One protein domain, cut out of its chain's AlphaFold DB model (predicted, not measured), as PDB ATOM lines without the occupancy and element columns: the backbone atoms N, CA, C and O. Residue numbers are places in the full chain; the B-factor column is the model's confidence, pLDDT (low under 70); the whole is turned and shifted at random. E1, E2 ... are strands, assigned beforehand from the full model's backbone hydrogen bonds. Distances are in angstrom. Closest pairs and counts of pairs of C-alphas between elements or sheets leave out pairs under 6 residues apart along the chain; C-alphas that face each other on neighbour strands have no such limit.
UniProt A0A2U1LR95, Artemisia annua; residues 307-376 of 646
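Overview. This is residues 307 to 376 of the 646 residues of a protein of Artemisia annua (UniProt A0A2U1LR95). Two antiparallel hairpins, E1 with E2 and E3 with E4, join through E1 and E4 into one open sheet, strongly twisted and curled like part of a barrel. Residues 322 to 327 of the E1 to E2 loop stick out. The printed part has 70 residues, no named helix and four strands, E1 to E4 along the chain, ordered E2 E1 E4 E3; it is all strand and loose, radius of gyration of the C-alphas 13.9 A, spanning 41 by 28 by 16 A.

Along the chain. Find C-alpha 307 at (246.454, 167.775, 192.470); E1 runs 21.3 A to residue 314. E2, residues 330 to 338, 23.4 A, bends by 56 degrees at 334. Next come E3, residues 346 to 352, 19.6 A, and E4, residues 358 to 368, 27.7 A, ending at C-alpha (239.392, 177.463, 197.777).

Arrangement. Within hydrogen-bond range, see N 309 and O 335 between E1 and E2, 2.9 A; N 312 and O 367 between antiparallel E1 and E4, 2.8 A; N 349 and O 362 between E3 and E4, 2.8 A. E4 bends by 51 degrees at 365, pairing with E3 over 358 to 365 and E1 over 365 to 368. Edge strands E2 and E3 are apart.

Size, cuts and confidence. The farthest C-alphas, Asn 355 and Cys 375, are 42.4 A apart. The printed part has no cut; the E1 to E2 link, 15 residues, is long. Look for pLDDT under 70 at residues 317 to 329 and 369.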
ATOM      1  N   LEU A 307     247.748 168.144 191.882       77.44
ATOM      2  CA  LEU A 307     246.454 167.775 192.470       77.44
ATOM      3  C   LEU A 307     245.286 168.492 191.774       77.44
ATOM      4  O   LEU A 307     245.333 169.716 191.655       77.44
ATOM      5  N   PRO A 308     244.208 167.784 191.391       78.44
ATOM      6  CA  PRO A 308     242.963 168.420 190.985       78.44
ATOM      7  C   PRO A 308     242.200 168.930 192.219       78.44
ATOM      8  O   PRO A 308     241.875 168.163 193.125       78.44
ATOM      9  N   LEU A 309     241.913 170.231 192.271       77.81
ATOM     10  CA  LEU A 309     241.204 170.885 193.375       77.81
ATOM     11  C   LEU A 309     239.907 171.527 192.876       77.81
ATOM     12  O   LEU A 309     239.910 172.224 191.861       77.81
ATOM     13  N   TRP A 310     238.808 171.333 193.612       79.19
ATOM     14  CA  TRP A 310     237.584 172.107 193.398       79.19
ATOM     15  C   TRP A 310     237.814 173.546 193.856       79.19
ATOM     16  O   TRP A 310     238.070 173.801 195.035       79.19
ATOM     17  N   ILE A 311     237.692 174.484 192.922       82.06
ATOM     18  CA  ILE A 311     237.735 175.920 193.184       82.06
ATOM     19  C   ILE A 311     236.353 176.542 193.013       82.06
ATOM     20  O   ILE A 311     235.562 176.098 192.180       82.06
ATOM     21  N   LYS A 312     236.076 177.604 193.770       84.62
ATOM     22  CA  LYS A 312     234.938 178.501 193.555       84.62
ATOM     23  C   LYS A 312     235.409 179.715 192.769       84.62
ATOM     24  O   LYS A 312     236.320 180.419 193.201       84.62
ATOM     25  N   MET A 313     234.781 179.972 191.630       82.62
ATOM     26  CA  MET A 313     234.961 181.210 190.877       82.62
ATOM     27  C   MET A 313     233.814 182.162 191.221       82.62
ATOM     28  O   MET A 313     232.649 181.805 191.059       82.62
ATOM     29  N   VAL A 314     234.146 183.361 191.697       81.94
ATOM     30  CA  VAL A 314     233.182 184.406 192.092       81.94
ATOM     31  C   VAL A 314     233.285 185.626 191.171       81.94
ATOM     32  O   VAL A 314     234.343 185.907 190.598       81.94
ATOM     33  N   ASN A 315     232.172 186.352 191.027       75.38
ATOM     34  CA  ASN A 315     231.980 187.480 190.097       75.38
ATOM     35  C   ASN A 315     232.121 187.104 188.602       75.38
ATOM     36  O   ASN A 315     232.547 187.916 187.769       75.38
ATOM     37  N   ILE A 316     231.741 185.871 188.260       75.75
ATOM     38  CA  ILE A 316     231.603 185.363 186.884       75.75
ATOM     39  C   ILE A 316     230.606 186.253 186.106       75.75
ATOM     40  O   ILE A 316     229.579 186.624 186.673       75.75
ATOM     41  N   PRO A 317     230.889 186.662 184.849       69.94
ATOM     42  CA  PRO A 317     229.932 187.421 184.028       69.94
ATOM     43  C   PRO A 317     228.684 186.581 183.714       69.94
ATOM     44  O   PRO A 317     228.802 185.369 183.556       69.94
ATOM     45  N   MET A 318     227.509 187.208 183.607       67.06
ATOM     46  CA  MET A 318     226.238 186.507 183.344       67.06
ATOM     47  C   MET A 318     226.277 185.725 182.025       67.06
ATOM     48  O   MET A 318     225.747 184.627 181.930       67.06
ATOM     49  N   GLU A 319     227.009 186.255 181.052       67.94
ATOM     50  CA  GLU A 319     227.281 185.709 179.725       67.94
ATOM     51  C   GLU A 319     228.032 184.361 179.744       67.94
ATOM     52  O   GLU A 319     228.106 183.686 178.721       67.94
ATOM     53  N   ALA A 320     228.587 183.960 180.895       63.62
ATOM     54  CA  ALA A 320     229.261 182.677 181.099       63.62
ATOM     55  C   ALA A 320     228.413 181.643 181.871       63.62
ATOM     56  O   ALA A 320     228.894 180.540 182.127       63.62
ATOM     57  N   TRP A 321     227.177 181.982 182.254       66.00
ATOM     58  CA  TRP A 321     226.246 181.059 182.905       66.00
ATOM     59  C   TRP A 321     225.268 180.484 181.879       66.00
ATOM     60  O   TRP A 321     224.403 181.195 181.368       66.00
ATOM     61  N   SER A 322     225.357 179.181 181.605       56.62
ATOM     62  CA  SER A 322     224.263 178.462 180.947       56.62
ATOM     63  C   SER A 322     223.126 178.206 181.946       56.62
ATOM     64  O   SER A 322     223.351 177.992 183.137       56.62
ATOM     65  N   VAL A 323     221.884 178.221 181.451       46.91
ATOM     66  CA  VAL A 323     220.651 178.169 182.268       46.91
ATOM     67  C   VAL A 323     220.501 176.853 183.059       46.91
ATOM     68  O   VAL A 323     219.731 176.779 184.013       46.91
ATOM     69  N   GLU A 324     221.278 175.830 182.709       47.84
ATOM     70  CA  GLU A 324     221.289 174.507 183.346       47.84
ATOM     71  C   GLU A 324     222.150 174.451 184.631       47.84
ATOM     72  O   GLU A 324     222.101 173.464 185.366       47.84
ATOM     73  N   VAL A 325     222.910 175.510 184.954       43.75
ATOM     74  CA  VAL A 325     223.804 175.570 186.130       43.75
ATOM     75  C   VAL A 325     223.198 176.441 187.240       43.75
ATOM     76  O   VAL A 325     223.205 177.668 187.177       43.75
ATOM     77  N   GLY A 326     222.661 175.804 188.286       39.91
ATOM     78  CA  GLY A 326     221.890 176.479 189.337       39.91
ATOM     79  C   GLY A 326     222.680 177.387 190.303       39.91
ATOM     80  O   GLY A 326     223.769 177.040 190.752       39.91
ATOM     81  N   ARG A 327     222.023 178.488 190.718       50.69
ATOM     82  CA  ARG A 327     222.468 179.591 191.612       50.69
ATOM     83  C   ARG A 327     223.654 180.420 191.090       50.69
ATOM     84  O   ARG A 327     224.803 180.008 191.177       50.69
ATOM     85  N   ALA A 328     223.361 181.659 190.690       58.84
ATOM     86  CA  ALA A 328     224.283 182.610 190.055       58.84
ATOM     87  C   ALA A 328     225.398 183.207 190.959       58.84
ATOM     88  O   ALA A 328     226.039 184.186 190.578       58.84
ATOM     89  N   ASP A 329     225.639 182.651 192.151       62.31
ATOM     90  CA  ASP A 329     226.543 183.234 193.156       62.31
ATOM     91  C   ASP A 329     228.025 182.900 192.881       62.31
ATOM     92  O   ASP A 329     228.914 183.745 193.012       62.31
ATOM     93  N   TYR A 330     228.307 181.643 192.516       70.44
ATOM     94  CA  TYR A 330     229.641 181.136 192.180       70.44
ATOM     95  C   TYR A 330     229.547 179.840 191.361       70.44
ATOM     96  O   TYR A 330     228.706 178.989 191.649       70.44
ATOM     97  N   ALA A 331     230.454 179.625 190.407       73.31
ATOM     98  CA  ALA A 331     230.613 178.309 189.774       73.31
ATOM     99  C   ALA A 331     231.706 177.502 190.483       73.31
ATOM    100  O   ALA A 331     232.659 178.074 191.027       73.31
ATOM    101  N   ARG A 332     231.597 176.168 190.450       75.50
ATOM    102  CA  ARG A 332     232.676 175.258 190.864       75.50
ATOM    103  C   ARG A 332     233.337 174.638 189.645       75.50
ATOM    104  O   ARG A 332     232.647 174.128 188.772       75.50
ATOM    105  N   VAL A 333     234.665 174.654 189.616       74.56
ATOM    106  CA  VAL A 333     235.475 174.039 188.554       74.56
ATOM    107  C   VAL A 333     236.573 173.205 189.203       74.56
ATOM    108  O   VAL A 333     237.126 173.604 190.229       74.56
ATOM    109  N   LEU A 334     236.879 172.046 188.626       74.00
ATOM    110  CA  LEU A 334     238.000 171.210 189.041       74.00
ATOM    111  C   LEU A 334     239.244 171.640 188.251       74.00
ATOM    112  O   LEU A 334     239.246 171.576 187.025       74.00
ATOM    113  N   VAL A 335     240.290 172.101 188.937       79.19
ATOM    114  CA  VAL A 335     241.518 172.614 188.303       79.19
ATOM    115  C   VAL A 335     242.732 171.860 188.828       79.19
ATOM    116  O   VAL A 335     242.899 171.726 190.039       79.19
ATOM    117  N   GLU A 336     243.600 171.391 187.930       82.62
ATOM    118  CA  GLU A 336     244.897 170.832 188.316       82.62
ATOM    119  C   GLU A 336     245.844 171.946 188.793       82.62
ATOM    120  O   GLU A 336     246.075 172.938 188.102       82.62
ATOM    121  N   VAL A 337     246.395 171.775 189.994       83.94
ATOM    122  CA  VAL A 337     247.344 172.696 190.625       83.94
ATOM    123  C   VAL A 337     248.660 171.964 190.869       83.94
ATOM    124  O   VAL A 337     248.665 170.841 191.365       83.94
ATOM    125  N   GLU A 338     249.781 172.604 190.542       84.69
ATOM    126  CA  GLU A 338     251.138 172.093 190.778       84.69
ATOM    127  C   GLU A 338     251.702 172.618 192.106       84.69
ATOM    128  O   GLU A 338     251.570 173.803 192.400       84.69
ATOM    129  N   ALA A 339     252.380 171.770 192.882       84.00
ATOM    130  CA  ALA A 339     252.907 172.109 194.210       84.00
ATOM    131  C   ALA A 339     254.049 173.142 194.191       84.00
ATOM    132  O   ALA A 339     254.271 173.832 195.185       84.00
ATOM    133  N   GLU A 340     254.763 173.256 193.068       80.94
ATOM    134  CA  GLU A 340     255.802 174.268 192.838       80.94
ATOM    135  C   GLU A 340     255.222 175.660 192.520       80.94
ATOM    136  O   GLU A 340     255.895 176.673 192.708       80.94
ATOM    137  N   LYS A 341     253.966 175.738 192.062       81.25
ATOM    138  CA  LYS A 341     253.322 176.993 191.655       81.25
ATOM    139  C   LYS A 341     252.420 177.516 192.772       81.25
ATOM    140  O   LYS A 341     251.641 176.778 193.371       81.25
ATOM    141  N   GLN A 342     252.476 178.821 193.034       75.88
ATOM    142  CA  GLN A 342     251.585 179.447 194.012       75.88
ATOM    143  C   GLN A 342     250.114 179.304 193.577       75.88
ATOM    144  O   GLN A 342     249.765 179.559 192.423       75.88
ATOM    145  N   MET A 343     249.239 178.929 194.517       81.00
ATOM    146  CA  MET A 343     247.797 178.820 194.270       81.00
ATOM    147  C   MET A 343     247.222 180.165 193.822       81.00
ATOM    148  O   MET A 343     247.333 181.170 194.527       81.00
ATOM    149  N   ARG A 344     246.597 180.178 192.643       80.75
ATOM    150  CA  ARG A 344     246.140 181.402 191.984       80.75
ATOM    151  C   ARG A 344     244.902 181.968 192.681       80.75
ATOM    152  O   ARG A 344     243.845 181.353 192.667       80.75
ATOM    153  N   SER A 345     245.001 183.181 193.219       83.50
ATOM    154  CA  SER A 345     243.855 183.932 193.767       83.50
ATOM    155  C   SER A 345     242.921 184.512 192.692       83.50
ATOM    156  O   SER A 345     241.844 185.020 193.010       83.50
ATOM    157  N   LYS A 346     243.333 184.454 191.420       85.56
ATOM    158  CA  LYS A 346     242.590 184.924 190.247       85.56
ATOM    159  C   LYS A 346     242.825 183.989 189.057       85.56
ATOM    160  O   LYS A 346     243.952 183.541 188.851       85.56
ATOM    161  N   ILE A 347     241.797 183.742 188.246       84.31
ATOM    162  CA  ILE A 347     241.895 182.995 186.979       84.31
ATOM    163  C   ILE A 347     241.342 183.848 185.838       84.31
ATOM    164  O   ILE A 347     240.375 184.588 186.009       84.31
ATOM    165  N   LYS A 348     241.990 183.752 184.676       83.00
ATOM    166  CA  LYS A 348     241.560 184.356 183.415       83.00
ATOM    167  C   LYS A 348     240.613 183.372 182.723       83.00
ATOM    168  O   LYS A 348     241.048 182.279 182.374       83.00
ATOM    169  N   ILE A 349     239.347 183.746 182.559       79.12
ATOM    170  CA  ILE A 349     238.401 183.048 181.683       79.12
ATOM    171  C   ILE A 349     238.479 183.711 180.306       79.12
ATOM    172  O   ILE A 349     238.508 184.943 180.213       79.12
ATOM    173  N   GLU A 350     238.524 182.894 179.260       80.88
ATOM    174  CA  GLU A 350     238.549 183.323 177.863       80.88
ATOM    175  C   GLU A 350     237.318 182.759 177.153       80.88
ATOM    176  O   GLU A 350     237.059 181.559 177.210       80.88
ATOM    177  N   TYR A 351     236.550 183.632 176.507       75.44
ATOM    178  CA  TYR A 351     235.360 183.255 175.750       75.44
ATOM    179  C   TYR A 351     235.745 183.101 174.286       75.44
ATOM    180  O   TYR A 351     236.328 184.019 173.708       75.44
ATOM    181  N   ILE A 352     235.410 181.962 173.687       78.94
ATOM    182  CA  ILE A 352     235.634 181.676 172.266       78.94
ATOM    183  C   ILE A 352     234.299 181.422 171.565       78.94
ATOM    184  O   ILE A 352     233.363 180.920 172.183       78.94
ATOM    185  N   ASP A 353     234.202 181.768 170.282       73.88
ATOM    186  CA  ASP A 353     233.072 181.346 169.446       73.88
ATOM    187  C   ASP A 353     233.267 179.939 168.856       73.88
ATOM    188  O   ASP A 353     234.278 179.270 169.078       73.88
ATOM    189  N   MET A 354     232.287 179.491 168.065       72.75
ATOM    190  CA  MET A 354     232.321 178.207 167.354       72.75
ATOM    191  C   MET A 354     233.519 178.071 166.394       72.75
ATOM    192  O   MET A 354     233.938 176.955 166.099       72.75
ATOM    193  N   ASN A 355     234.117 179.187 165.964       81.38
ATOM    194  CA  ASN A 355     235.319 179.225 165.125       81.38
ATOM    195  C   ASN A 355     236.613 179.287 165.965       81.38
ATOM    196  O   ASN A 355     237.692 179.528 165.426       81.38
ATOM    197  N   LYS A 356     236.509 179.086 167.289       72.75
ATOM    198  CA  LYS A 356     237.572 179.232 168.298       72.75
ATOM    199  C   LYS A 356     238.171 180.643 168.383       72.75
ATOM    200  O   LYS A 356     239.257 180.819 168.932       72.75
ATOM    201  N   CYS A 357     237.474 181.658 167.871       76.12
ATOM    202  CA  CYS A 357     237.948 183.037 167.874       76.12
ATOM    203  C   CYS A 357     237.608 183.729 169.204       76.12
ATOM    204  O   CYS A 357     236.484 183.632 169.702       76.12
ATOM    205  N   LEU A 358     238.591 184.418 169.787       77.44
ATOM    206  CA  LEU A 358     238.557 184.939 171.156       77.44
ATOM    207  C   LEU A 358     237.655 186.189 171.247       77.44
ATOM    208  O   LEU A 358     238.006 187.260 170.758       77.44
ATOM    209  N   LYS A 359     236.475 186.050 171.864       75.44
ATOM    210  CA  LYS A 359     235.457 187.107 172.021       75.44
ATOM    211  C   LYS A 359     235.663 188.001 173.234       75.44
ATOM    212  O   LYS A 359     235.206 189.139 173.226       75.44
ATOM    213  N   GLY A 360     236.304 187.501 174.286       72.75
ATOM    214  CA  GLY A 360     236.473 188.276 175.506       72.75
ATOM    215  C   GLY A 360     237.325 187.584 176.556       72.75
ATOM    216  O   GLY A 360     237.502 186.369 176.550       72.75
ATOM    217  N   ILE A 361     237.839 188.392 177.477       79.38
ATOM    218  CA  ILE A 361     238.704 187.984 178.580       79.38
ATOM    219  C   ILE A 361     238.119 188.578 179.859       79.38
ATOM    220  O   ILE A 361     237.925 189.790 179.932       79.38
ATOM    221  N   LYS A 362     237.894 187.763 180.895       78.00
ATOM    222  CA  LYS A 362     237.564 188.275 182.235       78.00
ATOM    223  C   LYS A 362     238.345 187.544 183.315       78.00
ATOM    224  O   LYS A 362     238.410 186.319 183.343       78.00
ATOM    225  N   VAL A 363     238.934 188.316 184.224       83.38
ATOM    226  CA  VAL A 363     239.664 187.792 185.379       83.38
ATOM    227  C   VAL A 363     238.702 187.676 186.560       83.38
ATOM    228  O   VAL A 363     238.238 188.687 187.083       83.38
ATOM    229  N   VAL A 364     238.402 186.448 186.979       84.62
ATOM    230  CA  VAL A 364     237.561 186.148 188.149       84.62
ATOM    231  C   VAL A 364     238.422 185.920 189.389       84.62
ATOM    232  O   VAL A 364     239.563 185.457 189.290       84.62
ATOM    233  N   LYS A 365     237.882 186.234 190.572       85.31
ATOM    234  CA  LYS A 365     238.511 185.880 191.854       85.31
ATOM    235  C   LYS A 365     238.248 184.398 192.135       85.31
ATOM    236  O   LYS A 365     237.159 183.893 191.868       85.31
ATOM    237  N   VAL A 366     239.262 183.725 192.671       86.62
ATOM    238  CA  VAL A 366     239.242 182.292 192.968       86.62
ATOM    239  C   VAL A 366     239.325 182.069 194.469       86.62
ATOM    240  O   VAL A 366     240.223 182.577 195.146       86.62
ATOM    241  N   GLU A 367     238.393 181.275 194.980       85.38
ATOM    242  CA  GLU A 367     238.320 180.855 196.373       85.38
ATOM    243  C   GLU A 367     238.440 179.331 196.471       85.38
ATOM    244  O   GLU A 367     238.028 178.588 195.580       85.38
ATOM    245  N   TYR A 368     239.054 178.866 197.556       80.50
ATOM    246  CA  TYR A 368     239.392 177.463 197.777       80.50
ATOM    247  C   TYR A 368     238.739 177.019 199.085       80.50
ATOM    248  O   TYR A 368     239.091 177.550 200.136       80.50
ATOM    249  N   ASP A 369     237.841 176.031 199.032       68.81
ATOM    250  CA  ASP A 369     237.228 175.454 200.244       68.81
ATOM    251  C   ASP A 369     238.253 174.693 201.106       68.81
ATOM    252  O   ASP A 369     238.079 174.537 202.314       68.81
ATOM    253  N   TRP A 370     239.355 174.255 200.493       77.12
ATOM    254  CA  TRP A 370     240.536 173.720 201.161       77.12
ATOM    255  C   TRP A 370     241.790 173.988 200.318       77.12
ATOM    256  O   TRP A 370     241.726 173.997 199.087       77.12
ATOM    257  N   LYS A 371     242.939 174.186 200.975       78.00
ATOM    258  CA  LYS A 371     244.248 174.358 200.331       78.00
ATOM    259  C   LYS A 371     245.222 173.293 200.852       78.00
ATOM    260  O   LYS A 371     245.396 173.226 202.068       78.00
ATOM    261  N   PRO A 372     245.858 172.479 199.986       75.06
ATOM    262  CA  PRO A 372     246.896 171.546 200.418       75.06
ATOM    263  C   PRO A 372     248.135 172.252 200.971       75.06
ATOM    264  O   PRO A 372     248.533 173.314 200.497       75.06
ATOM    265  N   GLU A 373     248.790 171.609 201.935       76.19
ATOM    266  CA  GLU A 373     250.145 171.968 202.356       76.19
ATOM    267  C   GLU A 373     251.155 171.561 201.275       76.19
ATOM    268  O   GLU A 373     251.169 170.403 200.843       76.19
ATOM    269  N   CYS A 374     252.013 172.498 200.865       81.50
ATOM    270  CA  CYS A 374     253.131 172.255 199.953       81.50
ATOM    271  C   CYS A 374     254.456 172.216 200.723       81.50
ATOM    272  O   CYS A 374     254.725 173.087 201.555       81.50
ATOM    273  N   CYS A 375     255.343 171.285 200.373       80.69
ATOM    274  CA  CYS A 375     256.721 171.312 200.849       80.69
ATOM    275  C   CYS A 375     257.584 172.188 199.933       80.69
ATOM    276  O   CYS A 375     257.829 171.816 198.786       80.69
ATOM    277  N   SER A 376     258.115 173.306 200.435       79.50
ATOM    278  CA  SER A 376     258.996 174.194 199.652       79.50
ATOM    279  C   SER A 376     260.330 173.550 199.245       79.50
ATOM    280  O   SER A 376     260.934 173.976 198.267       79.50
TER     281      SER A 376